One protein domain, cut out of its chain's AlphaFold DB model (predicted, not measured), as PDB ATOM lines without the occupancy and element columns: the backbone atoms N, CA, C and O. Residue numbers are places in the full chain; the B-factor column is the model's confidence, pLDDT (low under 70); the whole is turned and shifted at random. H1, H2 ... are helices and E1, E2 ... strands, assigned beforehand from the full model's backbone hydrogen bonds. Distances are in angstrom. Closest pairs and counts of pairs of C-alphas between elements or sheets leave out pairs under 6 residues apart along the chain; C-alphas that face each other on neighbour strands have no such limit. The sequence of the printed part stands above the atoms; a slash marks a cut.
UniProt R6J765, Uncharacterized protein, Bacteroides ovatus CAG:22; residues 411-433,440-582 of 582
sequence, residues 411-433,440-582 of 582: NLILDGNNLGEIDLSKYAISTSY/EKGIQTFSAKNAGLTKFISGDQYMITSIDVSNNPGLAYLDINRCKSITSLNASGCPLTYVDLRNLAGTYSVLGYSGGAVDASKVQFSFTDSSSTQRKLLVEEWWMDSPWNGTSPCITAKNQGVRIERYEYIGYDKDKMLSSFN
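What this domain is: This is residues 411 to 433 and 440 to 582 of the 582 residues of an uncharacterized protein of Bacteroides ovatus CAG:22 (UniProt R6J765). The domain is a chain wound in stacked turns, a solenoid with a seven-strand sheet E2 E4 E6 E8 E11 E12 E13 along one side and a five-strand sheet E1 E3 E5 E7 E10 along the other, partly face to face. Past E10, where the shorter sheet ends, helices H2 and H3 pack over E12 of the larger sheet, and the hairpin of E12 and E13 closes that end of the stack. The printed part has 166 residues with three named helices and thirteen named strands, in the order E1 E2 H1 E3 E4 E5 E6 E7 E8 E9 E10 E11 H2 H3 E12 E13. The larger sheet, in the order E2 E4 E6 E8 E11 E12 E13, is mixed and the other, in the order E1 E3 E5 E7 E10, all parallel; the class is mixed, helices and strands, with under half of the residues in named elements. The whole is compact, with a radius of gyration of the C-alphas of 15.0 A and spans of 38 by 37 by 27 A.

Where its parts are: In the larger sheet stand E2, residues 420 to 423, E4, 453 to 457, E6, 477 to 479, E8, 498 to 500, E11, 536 to 540 and 13.6 A long, E12, 563 to 567 and 13.2 A long, and E13, 577 to 581 and 11.6 A long. C-alpha 581 is at (24.860, 9.067, 33.398). The other sheet holds E1, residues 411 to 413, E3, 445 to 447, E5, 466 to 468, E7, 488 to 496 and 17.2 A long, and E10, 523 to 527 and 13.4 A long. E1 begins with C-alpha 411 at (-7.309, -0.939, 47.371). E7 bends by 94 degrees at residue 493. E9 is residues 517 to 519, H1 424 to 427, H2 541 to 545 and H3 553 to 559, with C-alpha 553 at (10.864, 11.751, 33.479).

How they stand to each other: In the larger sheet E2 and E4 are parallel at 6 degrees, with N 454 and O 420 2.8 A apart. E8 and E11 are parallel at 10 degrees, with N 499 and O 536 at 2.9 A. E11 and E12 are parallel at 23 degrees, with N 565 and O 537 at 2.8 A; with H2 and H3 between them they make a strand-helix-strand unit, two parallel neighbours joined through helices, with a right-handed crossover. E12 and E13 form an antiparallel hairpin at 158 degrees, with N 578 and O 566 at 2.8 A. The two sheets form a sandwich, two sheets face to face, with 20 pairs of C-alphas within 10 A and best planes 33 degrees apart. In the second sheet E1 and E3 are parallel at 2 degrees, with N 412 and O 445 at 2.9 A, and E7 and E10 at 14 degrees, with N 491 and O 524 at 2.7 A. H2 and H3 are on the same face of the larger sheet, each over E12 at a height over the sheet of 9.1 A. H3 runs slantwise to the strands, at 37 degrees to E12 on the local plane, and only grazes the second sheet with residues 553 to 557; its closest C-alphas to E10 are Ala 557 and Phe 527, 6.7 A apart. H1 is not on either sheet. E9 pairs with no named strand, but residues 518 to 519 of E9 pair in parallel with residues 548 to 549. Every O i to N i+4 pair is within hydrogen-bond range in H2 and H3; H1 is too short for one.

The domain as a whole: The C-alphas farthest apart, those of Tyr 433 and Ser 532, are 45.1 A apart. Residues 434 to 439 are not printed, and C-alphas 433 and 440 are 11.1 A apart across this cut, in the link from H1 to E3. Of the links that are printed whole, E8 to E9 is long, with 16 residues. The mean pLDDT of the printed part is 87.5; residues 426 to 433, 440 to 442, 506 and 571 to 572 are under 70.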
ATOM      1  N   ASN A 411      -7.596  -2.368  47.485       91.44
ATOM      2  CA  ASN A 411      -7.309  -0.939  47.371       91.44
ATOM      3  C   ASN A 411      -7.050  -0.368  48.766       91.44
ATOM      4  O   ASN A 411      -7.952  -0.389  49.604       91.44
ATOM      5  N   LEU A 412      -5.839   0.130  49.014       94.19
ATOM      6  CA  LEU A 412      -5.454   0.752  50.281       94.19
ATOM      7  C   LEU A 412      -5.328   2.265  50.092       94.19
ATOM      8  O   LEU A 412      -4.485   2.723  49.320       94.19
ATOM      9  N   ILE A 413      -6.164   3.034  50.794       97.75
ATOM     10  CA  ILE A 413      -6.196   4.498  50.709       97.75
ATOM     11  C   ILE A 413      -5.852   5.084  52.079       97.75
ATOM     12  O   ILE A 413      -6.541   4.848  53.067       97.75
ATOM     13  N   LEU A 414      -4.770   5.852  52.129       98.00
ATOM     14  CA  LEU A 414      -4.147   6.416  53.325       98.00
ATOM     15  C   LEU A 414      -4.008   7.944  53.232       98.00
ATOM     16  O   LEU A 414      -3.192   8.543  53.936       98.00
ATOM     17  N   ASP A 415      -4.785   8.580  52.357       98.69
ATOM     18  CA  ASP A 415      -4.653   9.995  52.018       98.69
ATOM     19  C   ASP A 415      -4.844  10.912  53.242       98.69
ATOM     20  O   ASP A 415      -5.688  10.665  54.102       98.69
ATOM     21  N   GLY A 416      -4.087  12.007  53.320       98.56
ATOM     22  CA  GLY A 416      -4.260  13.042  54.349       98.56
ATOM     23  C   GLY A 416      -3.883  12.623  55.778       98.56
ATOM     24  O   GLY A 416      -4.338  13.243  56.739       98.56
ATOM     25  N   ASN A 417      -3.096  11.557  55.938       98.56
ATOM     26  CA  ASN A 417      -2.519  11.140  57.223       98.56
ATOM     27  C   ASN A 417      -1.124  11.767  57.463       98.56
ATOM     28  O   ASN A 417      -0.737  12.704  56.770       98.56
ATOM     29  N   ASN A 418      -0.373  11.291  58.462       96.81
ATOM     30  CA  ASN A 418       0.979  11.777  58.767       96.81
ATOM     31  C   ASN A 418       1.933  10.610  59.073       96.81
ATOM     32  O   ASN A 418       2.334  10.400  60.215       96.81
ATOM     33  N   LEU A 419       2.240   9.823  58.044       96.25
ATOM     34  CA  LEU A 419       2.806   8.476  58.153       96.25
ATOM     35  C   LEU A 419       4.338   8.442  58.225       96.25
ATOM     36  O   LEU A 419       4.897   7.433  58.637       96.25
ATOM     37  N   GLY A 420       5.033   9.516  57.839       96.50
ATOM     38  CA  GLY A 420       6.495   9.546  57.877       96.50
ATOM     39  C   GLY A 420       7.118   8.531  56.913       96.50
ATOM     40  O   GLY A 420       7.091   8.735  55.701       96.50
ATOM     41  N   GLU A 421       7.736   7.474  57.433       96.00
ATOM     42  CA  GLU A 421       8.328   6.409  56.617       96.00
ATOM     43  C   GLU A 421       7.371   5.221  56.491       96.00
ATOM     44  O   GLU A 421       6.851   4.724  57.488       96.00
ATOM     45  N   ILE A 422       7.180   4.726  55.267       92.75
ATOM     46  CA  ILE A 422       6.416   3.506  54.999       92.75
ATOM     47  C   ILE A 422       7.312   2.468  54.339       92.75
ATOM     48  O   ILE A 422       7.972   2.746  53.338       92.75
ATOM     49  N   ASP A 423       7.253   1.252  54.870       89.12
ATOM     50  CA  ASP A 423       7.796   0.049  54.254       89.12
ATOM     51  C   ASP A 423       6.695  -1.014  54.186       89.12
ATOM     52  O   ASP A 423       6.264  -1.552  55.209       89.12
ATOM     53  N   LEU A 424       6.211  -1.278  52.971       84.00
ATOM     54  CA  LEU A 424       5.133  -2.225  52.725       84.00
ATOM     55  C   LEU A 424       5.577  -3.693  52.733       84.00
ATOM     56  O   LEU A 424       4.708  -4.565  52.714       84.00
ATOM     57  N   SER A 425       6.879  -3.991  52.837       74.06
ATOM     58  CA  SER A 425       7.369  -5.377  52.952       74.06
ATOM     59  C   SER A 425       6.776  -6.118  54.157       74.06
ATOM     60  O   SER A 425       6.586  -7.328  54.111       74.06
ATOM     61  N   LYS A 426       6.398  -5.384  55.210       67.69
ATOM     62  CA  LYS A 426       5.777  -5.922  56.431       67.69
ATOM     63  C   LYS A 426       4.299  -6.283  56.283       67.69
ATOM     64  O   LYS A 426       3.761  -6.990  57.130       67.69
ATOM     65  N   TYR A 427       3.637  -5.774  55.246       67.31
ATOM     66  CA  TYR A 427       2.191  -5.905  55.033       67.31
ATOM     67  C   TYR A 427       1.877  -6.787  53.813       67.31
ATOM     68  O   TYR A 427       0.769  -6.743  53.278       67.31
ATOM     69  N   ALA A 428       2.865  -7.563  53.349       55.38
ATOM     70  CA  ALA A 428       2.754  -8.431  52.189       55.38
ATOM     71  C   ALA A 428       1.793  -9.600  52.452       55.38
ATOM     72  O   ALA A 428       1.997 -10.425  53.345       55.38
ATOM     73  N   ILE A 429       0.743  -9.671  51.633       52.38
ATOM     74  CA  ILE A 429      -0.181 -10.804  51.550       52.38
ATOM     75  C   ILE A 429      -0.425 -11.080  50.072       52.38
ATOM     76  O   ILE A 429      -1.411 -10.621  49.509       52.38
ATOM     77  N   SER A 430       0.527 -11.735  49.411       49.75
ATOM     78  CA  SER A 430       0.278 -12.531  48.203       49.75
ATOM     79  C   SER A 430       1.589 -13.192  47.785       49.75
ATOM     80  O   SER A 430       2.521 -12.489  47.404       49.75
ATOM     81  N   THR A 431       1.674 -14.521  47.820       45.69
ATOM     82  CA  THR A 431       2.651 -15.255  47.008       45.69
ATOM     83  C   THR A 431       1.965 -15.598  45.685       45.69
ATOM     84  O   THR A 431       0.826 -16.058  45.651       45.69
ATOM     85  N   SER A 432       2.605 -15.334  44.545       38.12
ATOM     86  CA  SER A 432       1.965 -15.480  43.228       38.12
ATOM     87  C   SER A 432       1.799 -16.939  42.751       38.12
ATOM     88  O   SER A 432       1.699 -17.154  41.544       38.12
ATOM     89  N   TYR A 433       1.854 -17.940  43.640       41.19
ATOM     90  CA  TYR A 433       2.173 -19.331  43.272       41.19
ATOM     91  C   TYR A 433       1.321 -20.444  43.911       41.19
ATOM     92  O   TYR A 433       1.716 -21.607  43.873       41.19
ATOM     93  N   GLU A 440      -6.935 -13.953  46.810       53.38
ATOM     94  CA  GLU A 440      -6.007 -13.063  47.529       53.38
ATOM     95  C   GLU A 440      -5.023 -12.386  46.572       53.38
ATOM     96  O   GLU A 440      -3.816 -12.621  46.560       53.38
ATOM     97  N   LYS A 441      -5.559 -11.489  45.746       54.78
ATOM     98  CA  LYS A 441      -4.781 -10.686  44.792       54.78
ATOM     99  C   LYS A 441      -3.928  -9.579  45.438       54.78
ATOM    100  O   LYS A 441      -3.638  -8.614  44.741       54.78
ATOM    101  N   GLY A 442      -3.547  -9.683  46.714       69.94
ATOM    102  CA  GLY A 442      -2.786  -8.661  47.449       69.94
ATOM    103  C   GLY A 442      -3.309  -7.228  47.278       69.94
ATOM    104  O   GLY A 442      -4.440  -6.995  46.838       69.94
ATOM    105  N   ILE A 443      -2.469  -6.243  47.601       82.44
ATOM    106  CA  ILE A 443      -2.754  -4.843  47.278       82.44
ATOM    107  C   ILE A 443      -2.618  -4.677  45.758       82.44
ATOM    108  O   ILE A 443      -1.591  -5.017  45.178       82.44
ATOM    109  N   GLN A 444      -3.649  -4.145  45.106       88.69
ATOM    110  CA  GLN A 444      -3.656  -3.798  43.680       88.69
ATOM    111  C   GLN A 444      -3.458  -2.304  43.460       88.69
ATOM    112  O   GLN A 444      -2.783  -1.906  42.506       88.69
ATOM    113  N   THR A 445      -4.038  -1.477  44.331       93.50
ATOM    114  CA  THR A 445      -3.853  -0.026  44.302       93.50
ATOM    115  C   THR A 445      -3.491   0.504  45.684       93.50
ATOM    116  O   THR A 445      -4.045   0.078  46.698       93.50
ATOM    117  N   PHE A 446      -2.540   1.433  45.711       95.56
ATOM    118  CA  PHE A 446      -2.072   2.097  46.919       95.56
ATOM    119  C   PHE A 446      -2.146   3.613  46.730       95.56
ATOM    120  O   PHE A 446      -1.618   4.133  45.746       95.56
ATOM    121  N   SER A 447      -2.776   4.317  47.669       98.19
ATOM    122  CA  SER A 447      -2.843   5.780  47.695       98.19
ATOM    123  C   SER A 447      -2.433   6.299  49.067       98.19
ATOM    124  O   SER A 447      -2.949   5.836  50.077       98.19
ATOM    125  N   ALA A 448      -1.521   7.265  49.111       98.06
ATOM    126  CA  ALA A 448      -1.094   7.968  50.318       98.06
ATOM    127  C   ALA A 448      -0.767   9.431  49.979       98.06
ATOM    128  O   ALA A 448       0.341   9.926  50.207       98.06
ATOM    129  N   LYS A 449      -1.732  10.133  49.378       98.56
ATOM    130  CA  LYS A 449      -1.576  11.534  48.963       98.56
ATOM    131  C   LYS A 449      -1.604  12.462  50.164       98.56
ATOM    132  O   LYS A 449      -2.455  12.293  51.035       98.56
ATOM    133  N   ASN A 450      -0.754  13.489  50.184       98.19
ATOM    134  CA  ASN A 450      -0.670  14.433  51.312       98.19
ATOM    135  C   ASN A 450      -0.571  13.722  52.678       98.19
ATOM    136  O   ASN A 450      -1.143  14.187  53.661       98.19
ATOM    137  N   ALA A 451       0.089  12.565  52.733       98.19
ATOM    138  CA  ALA A 451       0.115  11.693  53.902       98.19
ATOM    139  C   ALA A 451       1.364  11.899  54.779       98.19
ATOM    140  O   ALA A 451       1.711  11.027  55.576       98.19
ATOM    141  N   GLY A 452       2.075  13.019  54.612       97.81
ATOM    142  CA  GLY A 452       3.295  13.323  55.362       97.81
ATOM    143  C   GLY A 452       4.441  12.343  55.095       97.81
ATOM    144  O   GLY A 452       5.262  12.120  55.984       97.81
ATOM    145  N   LEU A 453       4.490  11.723  53.909       98.38
ATOM    146  CA  LEU A 453       5.537  10.755  53.581       98.38
ATOM    147  C   LEU A 453       6.904  11.425  53.452       98.38
ATOM    148  O   LEU A 453       7.032  12.493  52.856       98.38
ATOM    149  N   THR A 454       7.926  10.743  53.959       98.00
ATOM    150  CA  THR A 454       9.350  11.092  53.816       98.00
ATOM    151  C   THR A 454      10.134  10.005  53.081       98.00
ATOM    152  O   THR A 454      11.071  10.305  52.333       98.00
ATOM    153  N   LYS A 455       9.685   8.752  53.213       98.12
ATOM    154  CA  LYS A 455      10.246   7.564  52.572       98.12
ATOM    155  C   LYS A 455       9.145   6.551  52.267       98.12
ATOM    156  O   LYS A 455       8.271   6.332  53.102       98.12
ATOM    157  N   PHE A 456       9.211   5.922  51.099       96.81
ATOM    158  CA  PHE A 456       8.319   4.833  50.707       96.81
ATOM    159  C   PHE A 456       9.112   3.672  50.103       96.81
ATOM    160  O   PHE A 456       9.869   3.874  49.154       96.81
ATOM    161  N   ILE A 457       8.912   2.472  50.644       93.31
ATOM    162  CA  ILE A 457       9.413   1.200  50.120       93.31
ATOM    163  C   ILE A 457       8.207   0.287  49.877       93.31
ATOM    164  O   ILE A 457       7.418   0.056  50.794       93.31
ATOM    165  N   SER A 458       8.050  -0.250  48.666       86.69
ATOM    166  CA  SER A 458       6.958  -1.187  48.364       86.69
ATOM    167  C   SER A 458       7.200  -2.591  48.925       86.69
ATOM    168  O   SER A 458       6.251  -3.297  49.259       86.69
ATOM    169  N   GLY A 459       8.461  -3.028  48.987       81.38
ATOM    170  CA  GLY A 459       8.789  -4.439  49.188       81.38
ATOM    171  C   GLY A 459       8.266  -5.322  48.048       81.38
ATOM    172  O   GLY A 459       7.931  -4.821  46.968       81.38
ATOM    173  N   ASP A 460       8.198  -6.629  48.306       75.50
ATOM    174  CA  ASP A 460       7.701  -7.642  47.370       75.50
ATOM    175  C   ASP A 460       6.190  -7.516  47.154       75.50
ATOM    176  O   ASP A 460       5.383  -7.927  47.986       75.50
ATOM    177  N   GLN A 461       5.802  -6.915  46.026       78.19
ATOM    178  CA  GLN A 461       4.408  -6.629  45.690       78.19
ATOM    179  C   GLN A 461       4.076  -7.186  44.311       78.19
ATOM    180  O   GLN A 461       4.298  -6.561  43.271       78.19
ATOM    181  N   TYR A 462       3.504  -8.385  44.284       76.25
ATOM    182  CA  TYR A 462       3.256  -9.084  43.022       76.25
ATOM    183  C   TYR A 462       2.037  -8.576  42.251       76.25
ATOM    184  O   TYR A 462       1.927  -8.840  41.057       76.25
ATOM    185  N   MET A 463       1.139  -7.847  42.918       79.56
ATOM    186  CA  MET A 463      -0.176  -7.501  42.377       79.56
ATOM    187  C   MET A 463      -0.449  -5.996  42.299       79.56
ATOM    188  O   MET A 463      -1.443  -5.600  41.688       79.56
ATOM    189  N   ILE A 464       0.428  -5.151  42.860       87.31
ATOM    190  CA  ILE A 464       0.264  -3.696  42.783       87.31
ATOM    191  C   ILE A 464       0.397  -3.260  41.325       87.31
ATOM    192  O   ILE A 464       1.427  -3.460  40.685       87.31
ATOM    193  N   THR A 465      -0.655  -2.618  40.822       91.81
ATOM    194  CA  THR A 465      -0.733  -2.055  39.468       91.81
ATOM    195  C   THR A 465      -0.651  -0.531  39.465       91.81
ATOM    196  O   THR A 465      -0.253   0.044  38.450       91.81
ATOM    197  N   SER A 466      -0.993   0.126  40.580       95.62
ATOM    198  CA  SER A 466      -1.015   1.586  40.693       95.62
ATOM    199  C   SER A 466      -0.582   2.071  42.075       95.62
ATOM    200  O   SER A 466      -1.112   1.611  43.088       95.62
ATOM    201  N   ILE A 467       0.318   3.055  42.102       97.50
ATOM    202  CA  ILE A 467       0.769   3.760  43.310       97.50
ATOM    203  C   ILE A 467       0.541   5.264  43.129       97.50
ATOM    204  O   ILE A 467       1.019   5.844  42.155       97.50
ATOM    205  N   ASP A 468      -0.149   5.903  44.075       98.56
ATOM    206  CA  ASP A 468      -0.276   7.361  44.169       98.56
ATOM    207  C   ASP A 468       0.211   7.861  45.537       98.56
ATOM    208  O   ASP A 468      -0.442   7.706  46.564       98.56
ATOM    209  N   VAL A 469       1.388   8.470  45.548       98.56
ATOM    210  CA  VAL A 469       2.026   9.109  46.705       98.56
ATOM    211  C   VAL A 469       2.201  10.610  46.464       98.56
ATOM    212  O   VAL A 469       3.118  11.228  47.005       98.56
ATOM    213  N   SER A 470       1.358  11.210  45.621       98.50
ATOM    214  CA  SER A 470       1.487  12.615  45.234       98.50
ATOM    215  C   SER A 470       1.272  13.593  46.393       98.50
ATOM    216  O   SER A 470       0.607  13.314  47.392       98.50
ATOM    217  N   ASN A 471       1.832  14.790  46.233       98.00
ATOM    218  CA  ASN A 471       1.743  15.908  47.166       98.00
ATOM    219  C   ASN A 471       2.287  15.583  48.567       98.00
ATOM    220  O   ASN A 471       1.749  16.031  49.576       98.00
ATOM    221  N   ASN A 472       3.371  14.810  48.638       98.44
ATOM    222  CA  ASN A 472       4.138  14.626  49.866       98.44
ATOM    223  C   ASN A 472       5.419  15.477  49.801       98.44
ATOM    224  O   ASN A 472       6.439  15.004  49.297       98.44
ATOM    225  N   PRO A 473       5.417  16.723  50.322       97.12
ATOM    226  CA  PRO A 473       6.550  17.643  50.183       97.12
ATOM    227  C   PRO A 473       7.801  17.209  50.965       97.12
ATOM    228  O   PRO A 473       8.854  17.817  50.805       97.12
ATOM    229  N   GLY A 474       7.698  16.180  51.813       96.75
ATOM    230  CA  GLY A 474       8.830  15.567  52.507       96.75
ATOM    231  C   GLY A 474       9.394  14.316  51.825       96.75
ATOM    232  O   GLY A 474      10.452  13.850  52.243       96.75
ATOM    233  N   LEU A 475       8.722  13.757  50.810       98.31
ATOM    234  CA  LEU A 475       9.076  12.453  50.245       98.31
ATOM    235  C   LEU A 475      10.340  12.567  49.391       98.31
ATOM    236  O   LEU A 475      10.303  13.075  48.271       98.31
ATOM    237  N   ALA A 476      11.451  12.067  49.933       97.44
ATOM    238  CA  ALA A 476      12.771  12.134  49.310       97.44
ATOM    239  C   ALA A 476      13.257  10.778  48.772       97.44
ATOM    240  O   ALA A 476      14.126  10.756  47.898       97.44
ATOM    241  N   TYR A 477      12.717   9.665  49.275       98.25
ATOM    242  CA  TYR A 477      13.133   8.306  48.917       98.25
ATOM    243  C   TYR A 477      11.930   7.467  48.480       98.25
ATOM    244  O   TYR A 477      10.998   7.272  49.262       98.25
ATOM    245  N   LEU A 478      11.972   6.957  47.249       98.25
ATOM    246  CA  LEU A 478      10.933   6.123  46.653       98.25
ATOM    247  C   LEU A 478      11.549   4.842  46.075       98.25
ATOM    248  O   LEU A 478      12.331   4.898  45.132       98.25
ATOM    249  N   ASP A 479      11.176   3.692  46.616       96.25
ATOM    250  CA  ASP A 479      11.642   2.389  46.148       96.25
ATOM    251  C   ASP A 479      10.447   1.483  45.865       96.25
ATOM    252  O   ASP A 479       9.669   1.155  46.762       96.25
ATOM    253  N   ILE A 480      10.283   1.130  44.592       92.94
ATOM    254  CA  ILE A 480       9.210   0.251  44.122       92.94
ATOM    255  C   ILE A 480       9.763  -0.947  43.348       92.94
ATOM    256  O   ILE A 480       9.065  -1.536  42.518       92.94
ATOM    257  N   ASN A 481      11.029  -1.295  43.597       88.31
ATOM    258  CA  ASN A 481      11.805  -2.155  42.713       88.31
ATOM    259  C   ASN A 481      11.367  -3.631  42.685       88.31
ATOM    260  O   ASN A 481      11.829  -4.408  41.848       88.31
ATOM    261  N   ARG A 482      10.465  -4.037  43.585       81.62
ATOM    262  CA  ARG A 482       9.875  -5.385  43.623       81.62
ATOM    263  C   ARG A 482       8.358  -5.379  43.398       81.62
ATOM    264  O   ARG A 482       7.664  -6.323  43.771       81.62
ATOM    265  N   CYS A 483       7.840  -4.346  42.729       83.44
ATOM    266  CA  CYS A 483       6.472  -4.316  42.212       83.44
ATOM    267  C   CYS A 483       6.373  -5.018  40.842       83.44
ATOM    268  O   CYS A 483       6.671  -4.421  39.807       83.44
ATOM    269  N   LYS A 484       5.904  -6.273  40.809       79.62
ATOM    270  CA  LYS A 484       5.917  -7.112  39.590       79.62
ATOM    271  C   LYS A 484       5.032  -6.591  38.453       79.62
ATOM    272  O   LYS A 484       5.386  -6.769  37.289       79.62
ATOM    273  N   SER A 485       3.879  -6.006  38.777       83.88
ATOM    274  CA  SER A 485       2.809  -5.694  37.813       83.88
ATOM    275  C   SER A 485       2.448  -4.209  37.742       83.88
ATOM    276  O   SER A 485       1.367  -3.862  37.266       83.88
ATOM    277  N   ILE A 486       3.333  -3.320  38.203       90.50
ATOM    278  CA  ILE A 486       3.025  -1.892  38.260       90.50
ATOM    279  C   ILE A 486       2.913  -1.278  36.859       90.50
ATOM    280  O   ILE A 486       3.781  -1.446  36.009       90.50
ATOM    281  N   THR A 487       1.823  -0.545  36.632       93.38
ATOM    282  CA  THR A 487       1.505   0.134  35.363       93.38
ATOM    283  C   THR A 487       1.382   1.648  35.523       93.38
ATOM    284  O   THR A 487       1.527   2.369  34.539       93.38
ATOM    285  N   SER A 488       1.146   2.141  36.745       95.75
ATOM    286  CA  SER A 488       0.961   3.562  37.041       95.75
ATOM    287  C   SER A 488       1.677   3.978  38.328       95.75
ATOM    288  O   SER A 488       1.567   3.304  39.353       95.75
ATOM    289  N   LEU A 489       2.360   5.120  38.284       97.50
ATOM    290  CA  LEU A 489       3.020   5.766  39.416       97.50
ATOM    291  C   LEU A 489       2.752   7.275  39.384       97.50
ATOM    292  O   LEU A 489       3.127   7.952  38.426       97.50
ATOM    293  N   ASN A 490       2.187   7.810  40.462       98.00
ATOM    294  CA  ASN A 490       2.069   9.245  40.691       98.00
ATOM    295  C   ASN A 490       2.763   9.641  42.003       98.00
ATOM    296  O   ASN A 490       2.287   9.354  43.092       98.00
ATOM    297  N   ALA A 491       3.887  10.328  41.887       97.88
ATOM    298  CA  ALA A 491       4.650  10.976  42.946       97.88
ATOM    299  C   ALA A 491       4.878  12.465  42.608       97.88
ATOM    300  O   ALA A 491       5.919  13.044  42.924       97.88
ATOM    301  N   SER A 492       3.924  13.092  41.908       96.50
ATOM    302  CA  SER A 492       3.963  14.532  41.628       96.50
ATOM    303  C   SER A 492       3.939  15.347  42.927       96.50
ATOM    304  O   SER A 492       3.303  14.956  43.900       96.50
ATOM    305  N   GLY A 493       4.656  16.475  42.970       95.69
ATOM    306  CA  GLY A 493       4.756  17.302  44.182       95.69
ATOM    307  C   GLY A 493       5.680  16.742  45.276       95.69
ATOM    308  O   GLY A 493       5.693  17.281  46.381       95.69
ATOM    309  N   CYS A 494       6.454  15.693  44.977       97.25
ATOM    310  CA  CYS A 494       7.451  15.113  45.877       97.25
ATOM    311  C   CYS A 494       8.872  15.530  45.443       97.25
ATOM    312  O   CYS A 494       9.217  15.351  44.271       97.25
ATOM    313  N   PRO A 495       9.715  16.081  46.338       94.88
ATOM    314  CA  PRO A 495      11.077  16.507  46.007       94.88
ATOM    315  C   PRO A 495      12.069  15.335  46.099       94.88
ATOM    316  O   PRO A 495      12.943  15.306  46.969       94.88
ATOM    317  N   LEU A 496      11.944  14.359  45.197       97.56
ATOM    318  CA  LEU A 496      12.687  13.101  45.289       97.56
ATOM    319  C   LEU A 496      14.202  13.312  45.158       97.56
ATOM    320  O   LEU A 496      14.692  14.176  44.427       97.56
ATOM    321  N   THR A 497      14.950  12.475  45.867       96.81
ATOM    322  CA  THR A 497      16.412  12.351  45.783       96.81
ATOM    323  C   THR A 497      16.825  10.943  45.377       96.81
ATOM    324  O   THR A 497      17.844  10.777  44.719       96.81
ATOM    325  N   TYR A 498      16.013   9.935  45.687       97.88
ATOM    326  CA  TYR A 498      16.233   8.553  45.292       97.88
ATOM    327  C   TYR A 498      14.946   7.964  44.726       97.88
ATOM    328  O   TYR A 498      13.893   8.069  45.360       97.88
ATOM    329  N   VAL A 499      15.049   7.343  43.551       97.62
ATOM    330  CA  VAL A 499      13.962   6.595  42.918       97.62
ATOM    331  C   VAL A 499      14.506   5.288  42.341       97.62
ATOM    332  O   VAL A 499      15.413   5.328  41.509       97.62
ATOM    333  N   ASP A 500      13.941   4.148  42.736       95.75
ATOM    334  CA  ASP A 500      14.221   2.839  42.131       95.75
ATOM    335  C   ASP A 500      12.949   2.242  41.518       95.75
ATOM    336  O   ASP A 500      11.987   1.940  42.226       95.75
ATOM    337  N   LEU A 501      12.939   2.127  40.186       93.25
ATOM    338  CA  LEU A 501      11.796   1.690  39.371       93.25
ATOM    339  C   LEU A 501      12.034   0.338  38.685       93.25
ATOM    340  O   LEU A 501      11.285  -0.031  37.776       93.25
ATOM    341  N   ARG A 502      13.107  -0.374  39.049       90.31
ATOM    342  CA  ARG A 502      13.436  -1.681  38.459       90.31
ATOM    343  C   ARG A 502      12.328  -2.703  38.748       90.31
ATOM    344  O   ARG A 502      11.559  -2.519  39.678       90.31
ATOM    345  N   ASN A 503      12.216  -3.788  37.981       85.31
ATOM    346  CA  ASN A 503      11.341  -4.908  38.342       85.31
ATOM    347  C   ASN A 503      12.179  -6.149  38.664       85.31
ATOM    348  O   ASN A 503      12.398  -7.013  37.815       85.31
ATOM    349  N   LEU A 504      12.620  -6.248  39.916       81.88
ATOM    350  CA  LEU A 504      13.399  -7.370  40.445       81.88
ATOM    351  C   LEU A 504      12.532  -8.599  40.786       81.88
ATOM    352  O   LEU A 504      13.066  -9.637  41.159       81.88
ATOM    353  N   ALA A 505      11.201  -8.497  40.682       71.69
ATOM    354  CA  ALA A 505      10.251  -9.562  41.035       71.69
ATOM    355  C   ALA A 505       9.538 -10.198  39.820       71.69
ATOM    356  O   ALA A 505       8.731 -11.118  39.976       71.69
ATOM    357  N   GLY A 506       9.788  -9.707  38.604       69.44
ATOM    358  CA  GLY A 506       9.130 -10.140  37.368       69.44
ATOM    359  C   GLY A 506      10.089 -10.270  36.191       69.44
ATOM    360  O   GLY A 506      11.293 -10.111  36.346       69.44
ATOM    361  N   THR A 507       9.562 -10.538  34.992       70.75
ATOM    362  CA  THR A 507      10.374 -10.624  33.765       70.75
ATOM    363  C   THR A 507      10.876  -9.257  33.318       70.75
ATOM    364  O   THR A 507      12.051  -9.125  33.032       70.75
ATOM    365  N   TYR A 508      10.030  -8.228  33.313       72.62
ATOM    366  CA  TYR A 508      10.378  -6.830  33.021       72.62
ATOM    367  C   TYR A 508       9.276  -5.916  33.579       72.62
ATOM    368  O   TYR A 508       8.154  -6.374  33.817       72.62
ATOM    369  N   SER A 509       9.580  -4.649  33.857       79.44
ATOM    370  CA  SER A 509       8.579  -3.652  34.256       79.44
ATOM    371  C   SER A 509       7.603  -3.370  33.109       79.44
ATOM    372  O   SER A 509       7.967  -3.441  31.942       79.44
ATOM    373  N   VAL A 510       6.356  -3.018  33.419       86.12
ATOM    374  CA  VAL A 510       5.367  -2.531  32.433       86.12
ATOM    375  C   VAL A 510       4.896  -1.113  32.763       86.12
ATOM    376  O   VAL A 510       3.876  -0.645  32.254       86.12
ATOM    377  N   LEU A 511       5.646  -0.413  33.620       90.94
ATOM    378  CA  LEU A 511       5.282   0.896  34.146       90.94
ATOM    379  C   LEU A 511       5.106   1.905  33.003       90.94
ATOM    380  O   LEU A 511       6.017   2.139  32.209       90.94
ATOM    381  N   GLY A 512       3.899   2.467  32.901       88.75
ATOM    382  CA  GLY A 512       3.494   3.426  31.876       88.75
ATOM    383  C   GLY A 512       3.414   2.894  30.441       88.75
ATOM    384  O   GLY A 512       3.018   3.649  29.559       88.75
ATOM    385  N   TYR A 513       3.771   1.638  30.164       89.19
ATOM    386  CA  TYR A 513       3.840   1.137  28.791       89.19
ATOM    387  C   TYR A 513       2.445   0.909  28.195       89.19
ATOM    388  O   TYR A 513       1.635   0.151  28.728       89.19
ATOM    389  N   SER A 514       2.165   1.553  27.060       84.56
ATOM    390  CA  SER A 514       0.902   1.439  26.331       84.56
ATOM    391  C   SER A 514       1.133   1.608  24.828       84.56
ATOM    392  O   SER A 514       1.586   2.653  24.362       84.56
ATOM    393  N   GLY A 515       0.819   0.572  24.044       80.56
ATOM    394  CA  GLY A 515       0.772   0.675  22.579       80.56
ATOM    395  C   GLY A 515       2.106   0.999  21.892       80.56
ATOM    396  O   GLY A 515       2.098   1.659  20.857       80.56
ATOM    397  N   GLY A 516       3.239   0.553  22.447       85.69
ATOM    398  CA  GLY A 516       4.572   0.764  21.860       85.69
ATOM    399  C   GLY A 516       5.309   2.012  22.349       85.69
ATOM    400  O   GLY A 516       6.426   2.257  21.905       85.69
ATOM    401  N   ALA A 517       4.713   2.783  23.261       89.88
ATOM    402  CA  ALA A 517       5.332   3.936  23.906       89.88
ATOM    403  C   ALA A 517       4.997   3.973  25.403       89.88
ATOM    404  O   ALA A 517       4.057   3.322  25.859       89.88
ATOM    405  N   VAL A 518       5.756   4.749  26.173       90.50
ATOM    406  CA  VAL A 518       5.448   5.023  27.581       90.50
ATOM    407  C   VAL A 518       4.550   6.258  27.668       90.50
ATOM    408  O   VAL A 518       4.887   7.335  27.170       90.50
ATOM    409  N   ASP A 519       3.380   6.107  28.282       92.12
ATOM    410  CA  ASP A 519       2.437   7.188  28.557       92.12
ATOM    411  C   ASP A 519       2.915   7.997  29.770       92.12
ATOM    412  O   ASP A 519       2.836   7.552  30.918       92.12
ATOM    413  N   ALA A 520       3.393   9.218  29.518       89.12
ATOM    414  CA  ALA A 520       3.899  10.104  30.564       89.12
ATOM    415  C   ALA A 520       2.826  10.479  31.606       89.12
ATOM    416  O   ALA A 520       3.161  10.833  32.733       89.12
ATOM    417  N   SER A 521       1.530  10.383  31.278       90.62
ATOM    418  CA  SER A 521       0.454  10.640  32.245       90.62
ATOM    419  C   SER A 521       0.315   9.539  33.302       90.62
ATOM    420  O   SER A 521      -0.232   9.785  34.374       90.62
ATOM    421  N   LYS A 522       0.840   8.339  33.025       93.00
ATOM    422  CA  LYS A 522       0.860   7.194  33.948       93.00
ATOM    423  C   LYS A 522       2.096   7.167  34.839       93.00
ATOM    424  O   LYS A 522       2.151   6.357  35.758       93.00
ATOM    425  N   VAL A 523       3.085   8.018  34.573       93.81
ATOM    426  CA  VAL A 523       4.356   8.048  35.298       93.81
ATOM    427  C   VAL A 523       4.729   9.490  35.602       93.81
ATOM    428  O   VAL A 523       5.311  10.192  34.777       93.81
ATOM    429  N   GLN A 524       4.412   9.931  36.812       94.06
ATOM    430  CA  GLN A 524       4.587  11.314  37.231       94.06
ATOM    431  C   GLN A 524       5.483  11.365  38.462       94.06
ATOM    432  O   GLN A 524       5.080  10.934  39.533       94.06
ATOM    433  N   PHE A 525       6.694  11.893  38.330       95.31
ATOM    434  CA  PHE A 525       7.585  12.170  39.456       95.31
ATOM    435  C   PHE A 525       8.615  13.229  39.061       95.31
ATOM    436  O   PHE A 525       8.880  13.446  37.878       95.31
ATOM    437  N   SER A 526       9.197  13.889  40.056       92.12
ATOM    438  CA  SER A 526      10.221  14.917  39.869       92.12
ATOM    439  C   SER A 526      11.291  14.795  40.943       92.12
ATOM    440  O   SER A 526      11.007  14.350  42.053       92.12
ATOM    441  N   PHE A 527      12.510  15.220  40.626       94.81
ATOM    442  CA  PHE A 527      13.570  15.358  41.617       94.81
ATOM    443  C   PHE A 527      13.588  16.766  42.211       94.81
ATOM    444  O   PHE A 527      13.112  17.719  41.596       94.81
ATOM    445  N   THR A 528      14.164  16.896  43.404       92.81
ATOM    446  CA  THR A 528      14.492  18.208  43.977       92.81
ATOM    447  C   THR A 528      15.445  18.993  43.067       92.81
ATOM    448  O   THR A 528      16.359  18.423  42.462       92.81
ATOM    449  N   ASP A 529      15.281  20.318  43.030       87.94
ATOM    450  CA  ASP A 529      16.184  21.240  42.326       87.94
ATOM    451  C   ASP A 529      17.523  21.445  43.066       87.94
ATOM    452  O   ASP A 529      18.431  22.097  42.549       87.94
ATOM    453  N   SER A 530      17.673  20.881  44.272       86.06
ATOM    454  CA  SER A 530      18.919  20.936  45.045       86.06
ATOM    455  C   SER A 530      20.070  20.249  44.304       86.06
ATOM    456  O   SER A 530      20.094  19.027  44.151       86.06
ATOM    457  N   SER A 531      21.070  21.035  43.902       76.56
ATOM    458  CA  SER A 531      22.315  20.544  43.297       76.56
ATOM    459  C   SER A 531      23.360  20.095  44.325       76.56
ATOM    460  O   SER A 531      24.332  19.441  43.953       76.56
ATOM    461  N   SER A 532      23.170  20.406  45.614       82.94
ATOM    462  CA  SER A 532      24.046  19.954  46.707       82.94
ATOM    463  C   SER A 532      23.714  18.549  47.208       82.94
ATOM    464  O   SER A 532      24.484  17.969  47.970       82.94
ATOM    465  N   THR A 533      22.562  18.008  46.812       84.31
ATOM    466  CA  THR A 533      22.109  16.678  47.221       84.31
ATOM    467  C   THR A 533      22.373  15.690  46.095       84.31
ATOM    468  O   THR A 533      21.992  15.925  44.947       84.31
ATOM    469  N   GLN A 534      23.003  14.558  46.414       89.12
ATOM    470  CA  GLN A 534      23.141  13.475  45.449       89.12
ATOM    471  C   GLN A 534      21.747  12.944  45.096       89.12
ATOM    472  O   GLN A 534      20.991  12.543  45.979       89.12
ATOM    473  N   ARG A 535      21.413  12.955  43.803       95.12
ATOM    474  CA  ARG A 535      20.133  12.470  43.281       95.12
ATOM    475  C   ARG A 535      20.362  11.247  42.409       95.12
ATOM    476  O   ARG A 535      21.300  11.252  41.611       95.12
ATOM    477  N   LYS A 536      19.524  10.223  42.562       96.12
ATOM    478  CA  LYS A 536      19.697   8.916  41.930       96.12
ATOM    479  C   LYS A 536      18.382   8.374  41.363       96.12
ATOM    480  O   LYS A 536      17.378   8.344  42.071       96.12
ATOM    481  N   LEU A 537      18.416   7.917  40.113       96.25
ATOM    482  CA  LEU A 537      17.332   7.209  39.431       96.25
ATOM    483  C   LEU A 537      17.845   5.851  38.941       96.25
ATOM    484  O   LEU A 537      18.784   5.813  38.147       96.25
ATOM    485  N   LEU A 538      17.236   4.754  39.388       95.88
ATOM    486  CA  LEU A 538      17.524   3.404  38.899       95.88
ATOM    487  C   LEU A 538      16.359   2.941  38.030       95.88
ATOM    488  O   LEU A 538      15.204   2.966  38.457       95.88
ATOM    489  N   VAL A 539      16.671   2.529  36.805       92.94
ATOM    490  CA  VAL A 539      15.690   2.087  35.809       92.94
ATOM    491  C   VAL A 539      16.224   0.897  35.021       92.94
ATOM    492  O   VAL A 539      17.432   0.714  34.862       92.94
ATOM    493  N   GLU A 540      15.305   0.100  34.490       90.75
ATOM    494  CA  GLU A 540      15.613  -0.901  33.469       90.75
ATOM    495  C   GLU A 540      16.009  -0.211  32.151       90.75
ATOM    496  O   GLU A 540      15.494   0.859  31.819       90.75
ATOM    497  N   GLU A 541      16.930  -0.806  31.389       88.75
ATOM    498  CA  GLU A 541      17.471  -0.205  30.160       88.75
ATOM    499  C   GLU A 541      16.386   0.196  29.147       88.75
ATOM    500  O   GLU A 541      16.403   1.325  28.647       88.75
ATOM    501  N   TRP A 542      15.390  -0.669  28.916       87.19
ATOM    502  CA  TRP A 542      14.324  -0.419  27.938       87.19
ATOM    503  C   TRP A 542      13.540   0.873  28.202       87.19
ATOM    504  O   TRP A 542      13.039   1.493  27.263       87.19
ATOM    505  N   TRP A 543      13.450   1.322  29.457       87.25
ATOM    506  CA  TRP A 543      12.746   2.549  29.837       87.25
ATOM    507  C   TRP A 543      13.413   3.816  29.306       87.25
ATOM    508  O   TRP A 543      12.744   4.797  28.975       87.25
ATOM    509  N   MET A 544      14.742   3.787  29.216       83.12
ATOM    510  CA  MET A 544      15.531   4.893  28.684       83.12
ATOM    511  C   MET A 544      15.472   4.970  27.161       83.12
ATOM    512  O   MET A 544      15.589   6.063  26.608       83.12
ATOM    513  N   ASP A 545      15.299   3.822  26.511       85.19
ATOM    514  CA  ASP A 545      15.340   3.702  25.054       85.19
ATOM    515  C   ASP A 545      13.931   3.709  24.425       85.19
ATOM    516  O   ASP A 545      13.782   3.797  23.206       85.19
ATOM    517  N   SER A 546      12.883   3.668  25.253       88.06
ATOM    518  CA  SER A 546      11.489   3.712  24.810       88.06
ATOM    519  C   SER A 546      11.054   5.102  24.335       88.06
ATOM    520  O   SER A 546      11.440   6.112  24.930       88.06
ATOM    521  N   PRO A 547      10.173   5.190  23.321       90.44
ATOM    522  CA  PRO A 547       9.502   6.439  22.985       90.44
ATOM    523  C   PRO A 547       8.489   6.821  24.076       90.44
ATOM    524  O   PRO A 547       7.830   5.957  24.654       90.44
ATOM    525  N   TRP A 548       8.341   8.122  24.340       91.94
ATOM    526  CA  TRP A 548       7.413   8.662  25.342       91.94
ATOM    527  C   TRP A 548       6.320   9.512  24.685       91.94
ATOM    528  O   TRP A 548       6.611  10.415  23.899       91.94
ATOM    529  N   ASN A 549       5.062   9.274  25.059       90.25
ATOM    530  CA  ASN A 549       3.922  10.121  24.699       90.25
ATOM    531  C   ASN A 549       3.829  11.301  25.679       90.25
ATOM    532  O   ASN A 549       2.955  11.353  26.541       90.25
ATOM    533  N   GLY A 550       4.784  12.223  25.580       87.94
ATOM    534  CA  GLY A 550       4.940  13.356  26.491       87.94
ATOM    535  C   GLY A 550       6.387  13.532  26.939       87.94
ATOM    536  O   GLY A 550       7.316  13.004  26.329       87.94
ATOM    537  N   THR A 551       6.589  14.294  28.012       88.31
ATOM    538  CA  THR A 551       7.936  14.534  28.546       88.31
ATOM    539  C   THR A 551       8.404  13.320  29.339       88.31
ATOM    540  O   THR A 551       7.769  12.943  30.318       88.31
ATOM    541  N   SER A 552       9.533  12.733  28.941       88.62
ATOM    542  CA  SER A 552      10.152  11.628  29.675       88.62
ATOM    543  C   SER A 552      10.695  12.107  31.035       88.62
ATOM    544  O   SER A 552      11.547  13.010  31.065       88.62
ATOM    545  N   PRO A 553      10.283  11.498  32.163       86.56
ATOM    546  CA  PRO A 553      10.864  11.751  33.479       86.56
ATOM    547  C   PRO A 553      12.366  11.454  33.520       86.56
ATOM    548  O   PRO A 553      13.116  12.185  34.157       86.56
ATOM    549  N   CYS A 554      12.834  10.450  32.772       85.50
ATOM    550  CA  CYS A 554      14.255  10.132  32.664       85.50
ATOM    551  C   CYS A 554      15.053  11.244  31.970       85.50
ATOM    552  O   CYS A 554      16.128  11.620  32.434       85.50
ATOM    553  N   ILE A 555      14.529  11.803  30.872       86.75
ATOM    554  CA  ILE A 555      15.167  12.939  30.184       86.75
ATOM    555  C   ILE A 555      15.159  14.174  31.088       86.75
ATOM    556  O   ILE A 555      16.162  14.879  31.177       86.75
ATOM    557  N   THR A 556      14.050  14.413  31.791       89.12
ATOM    558  CA  THR A 556      13.929  15.522  32.746       89.12
ATOM    559  C   THR A 556      14.963  15.394  33.863       89.12
ATOM    560  O   THR A 556      15.719  16.333  34.099       89.12
ATOM    561  N   ALA A 557      15.070  14.212  34.478       90.06
ATOM    562  CA  ALA A 557      16.051  13.912  35.515       90.06
ATOM    563  C   ALA A 557      17.490  14.100  35.007       90.06
ATOM    564  O   ALA A 557      18.298  14.764  35.658       90.06
ATOM    565  N   LYS A 558      17.797  13.605  33.801       88.00
ATOM    566  CA  LYS A 558      19.105  13.800  33.159       88.00
ATOM    567  C   LYS A 558      19.432  15.285  32.992       88.00
ATOM    568  O   LYS A 558      20.519  15.720  33.352       88.00
ATOM    569  N   ASN A 559      18.489  16.078  32.486       88.31
ATOM    570  CA  ASN A 559      18.678  17.519  32.295       88.31
ATOM    571  C   ASN A 559      18.835  18.278  33.622       88.31
ATOM    572  O   ASN A 559      19.447  19.343  33.649       88.31
ATOM    573  N   GLN A 560      18.305  17.732  34.719       88.62
ATOM    574  CA  GLN A 560      18.479  18.263  36.068       88.62
ATOM    575  C   GLN A 560      19.806  17.841  36.725       88.62
ATOM    576  O   GLN A 560      20.072  18.288  37.840       88.62
ATOM    577  N   GLY A 561      20.645  17.016  36.081       90.12
ATOM    578  CA  GLY A 561      21.899  16.503  36.652       90.12
ATOM    579  C   GLY A 561      21.681  15.426  37.720       90.12
ATOM    580  O   GLY A 561      22.372  15.396  38.741       90.12
ATOM    581  N   VAL A 562      20.635  14.612  37.558       93.75
ATOM    582  CA  VAL A 562      20.378  13.427  38.386       93.75
ATOM    583  C   VAL A 562      21.216  12.272  37.851       93.75
ATOM    584  O   VAL A 562      21.201  12.005  36.650       93.75
ATOM    585  N   ARG A 563      21.886  11.531  38.743       94.50
ATOM    586  CA  ARG A 563      22.597  10.314  38.349       94.50
ATOM    587  C   ARG A 563      21.592   9.235  37.962       94.50
ATOM    588  O   ARG A 563      20.829   8.775  38.810       94.50
ATOM    589  N   ILE A 564      21.615   8.807  36.706       94.50
ATOM    590  CA  ILE A 564      20.755   7.728  36.205       94.50
ATOM    591  C   ILE A 564      21.596   6.469  36.046       94.50
ATOM    592  O   ILE A 564      22.620   6.500  35.367       94.50
ATOM    593  N   GLU A 565      21.154   5.363  36.634       95.25
ATOM    594  CA  GLU A 565      21.753   4.039  36.472       95.25
ATOM    595  C   GLU A 565      20.810   3.138  35.674       95.25
ATOM    596  O   GLU A 565      19.628   3.009  36.003       95.25
ATOM    597  N   ARG A 566      21.343   2.538  34.607       91.88
ATOM    598  CA  ARG A 566      20.626   1.605  33.737       91.88
ATOM    599  C   ARG A 566      21.001   0.177  34.092       91.88
ATOM    600  O   ARG A 566      22.191  -0.132  34.175       91.88
ATOM    601  N   TYR A 567      19.999  -0.677  34.227       92.06
ATOM    602  CA  TYR A 567      20.164  -2.078  34.602       92.06
ATOM    603  C   TYR A 567      19.641  -3.033  33.530       92.06
ATOM    604  O   TYR A 567      18.743  -2.690  32.756       92.06
ATOM    605  N   GLU A 568      20.225  -4.231  33.516       86.25
ATOM    606  CA  GLU A 568      19.768  -5.380  32.735       86.25
ATOM    607  C   GLU A 568      18.311  -5.734  33.079       86.25
ATOM    608  O   GLU A 568      17.904  -5.679  34.240       86.25
ATOM    609  N   TYR A 569      17.515  -6.084  32.065       80.19
ATOM    610  CA  TYR A 569      16.073  -6.324  32.212       80.19
ATOM    611  C   TYR A 569      15.578  -7.603  31.531       80.19
ATOM    612  O   TYR A 569      14.505  -8.082  31.884       80.19
ATOM    613  N   ILE A 570      16.338  -8.160  30.583       72.56
ATOM    614  CA  ILE A 570      16.029  -9.430  29.904       72.56
ATOM    615  C   ILE A 570      16.865 -10.594  30.446       72.56
ATOM    616  O   ILE A 570      16.489 -11.751  30.265       72.56
ATOM    617  N   GLY A 571      17.998 -10.292  31.083       63.16
ATOM    618  CA  GLY A 571      18.893 -11.269  31.698       63.16
ATOM    619  C   GLY A 571      18.469 -11.727  33.099       63.16
ATOM    620  O   GLY A 571      17.578 -11.162  33.729       63.16
ATOM    621  N   TYR A 572      19.152 -12.765  33.588       61.50
ATOM    622  CA  TYR A 572      18.922 -13.364  34.909       61.50
ATOM    623  C   TYR A 572      19.461 -12.509  36.069       61.50
ATOM    624  O   TYR A 572      18.864 -12.488  37.139       61.50
ATOM    625  N   ASP A 573      20.563 -11.783  35.852       72.75
ATOM    626  CA  ASP A 573      21.143 -10.856  36.831       72.75
ATOM    627  C   ASP A 573      20.621  -9.434  36.583       72.75
ATOM    628  O   ASP A 573      21.202  -8.658  35.820       72.75
ATOM    629  N   LYS A 574      19.498  -9.106  37.226       75.81
ATOM    630  CA  LYS A 574      18.862  -7.779  37.158       75.81
ATOM    631  C   LYS A 574      19.557  -6.710  38.002       75.81
ATOM    632  O   LYS A 574      19.226  -5.527  37.898       75.81
ATOM    633  N   ASP A 575      20.533  -7.103  38.816       83.19
ATOM    634  CA  ASP A 575      21.392  -6.180  39.556       83.19
ATOM    635  C   ASP A 575      22.652  -5.796  38.765       83.19
ATOM    636  O   ASP A 575      23.396  -4.892  39.160       83.19
ATOM    637  N   LYS A 576      22.851  -6.381  37.578       87.06
ATOM    638  CA  LYS A 576      23.885  -5.961  36.637       87.06
ATOM    639  C   LYS A 576      23.595  -4.568  36.071       87.06
ATOM    640  O   LYS A 576      22.767  -4.383  35.175       87.06
ATOM    641  N   MET A 577      24.353  -3.581  36.543       90.69
ATOM    642  CA  MET A 577      24.367  -2.234  35.968       90.69
ATOM    643  C   MET A 577      25.068  -2.245  34.599       90.69
ATOM    644  O   MET A 577      26.223  -2.657  34.482       90.69
ATOM    645  N   LEU A 578      24.381  -1.757  33.567       89.50
ATOM    646  CA  LEU A 578      24.884  -1.684  32.192       89.50
ATOM    647  C   LEU A 578      25.596  -0.358  31.910       89.50
ATOM    648  O   LEU A 578      26.638  -0.328  31.258       89.50
ATOM    649  N   SER A 579      25.044   0.755  32.398       89.75
ATOM    650  CA  SER A 579      25.632   2.088  32.223       89.75
ATOM    651  C   SER A 579      25.123   3.084  33.265       89.75
ATOM    652  O   SER A 579      24.132   2.843  33.953       89.75
ATOM    653  N   SER A 580      25.809   4.225  33.384       89.69
ATOM    654  CA  SER A 580      25.366   5.345  34.217       89.69
ATOM    655  C   SER A 580      25.617   6.695  33.540       89.69
ATOM    656  O   SER A 580      26.510   6.823  32.701       89.69
ATOM    657  N   PHE A 581      24.810   7.691  33.900       83.88
ATOM    658  CA  PHE A 581      24.860   9.067  33.398       83.88
ATOM    659  C   PHE A 581      24.865  10.016  34.592       83.88
ATOM    660  O   PHE A 581      24.180   9.733  35.574       83.88
ATOM    661  N   ASN A 582      25.597  11.126  34.492       70.25
ATOM    662  CA  ASN A 582      25.544  12.241  35.442       70.25
ATOM    663  C   ASN A 582      25.051  13.502  34.741       70.25
ATOM    664  O   ASN A 582      25.399  13.662  33.545       70.25
TER     665      ASN A 582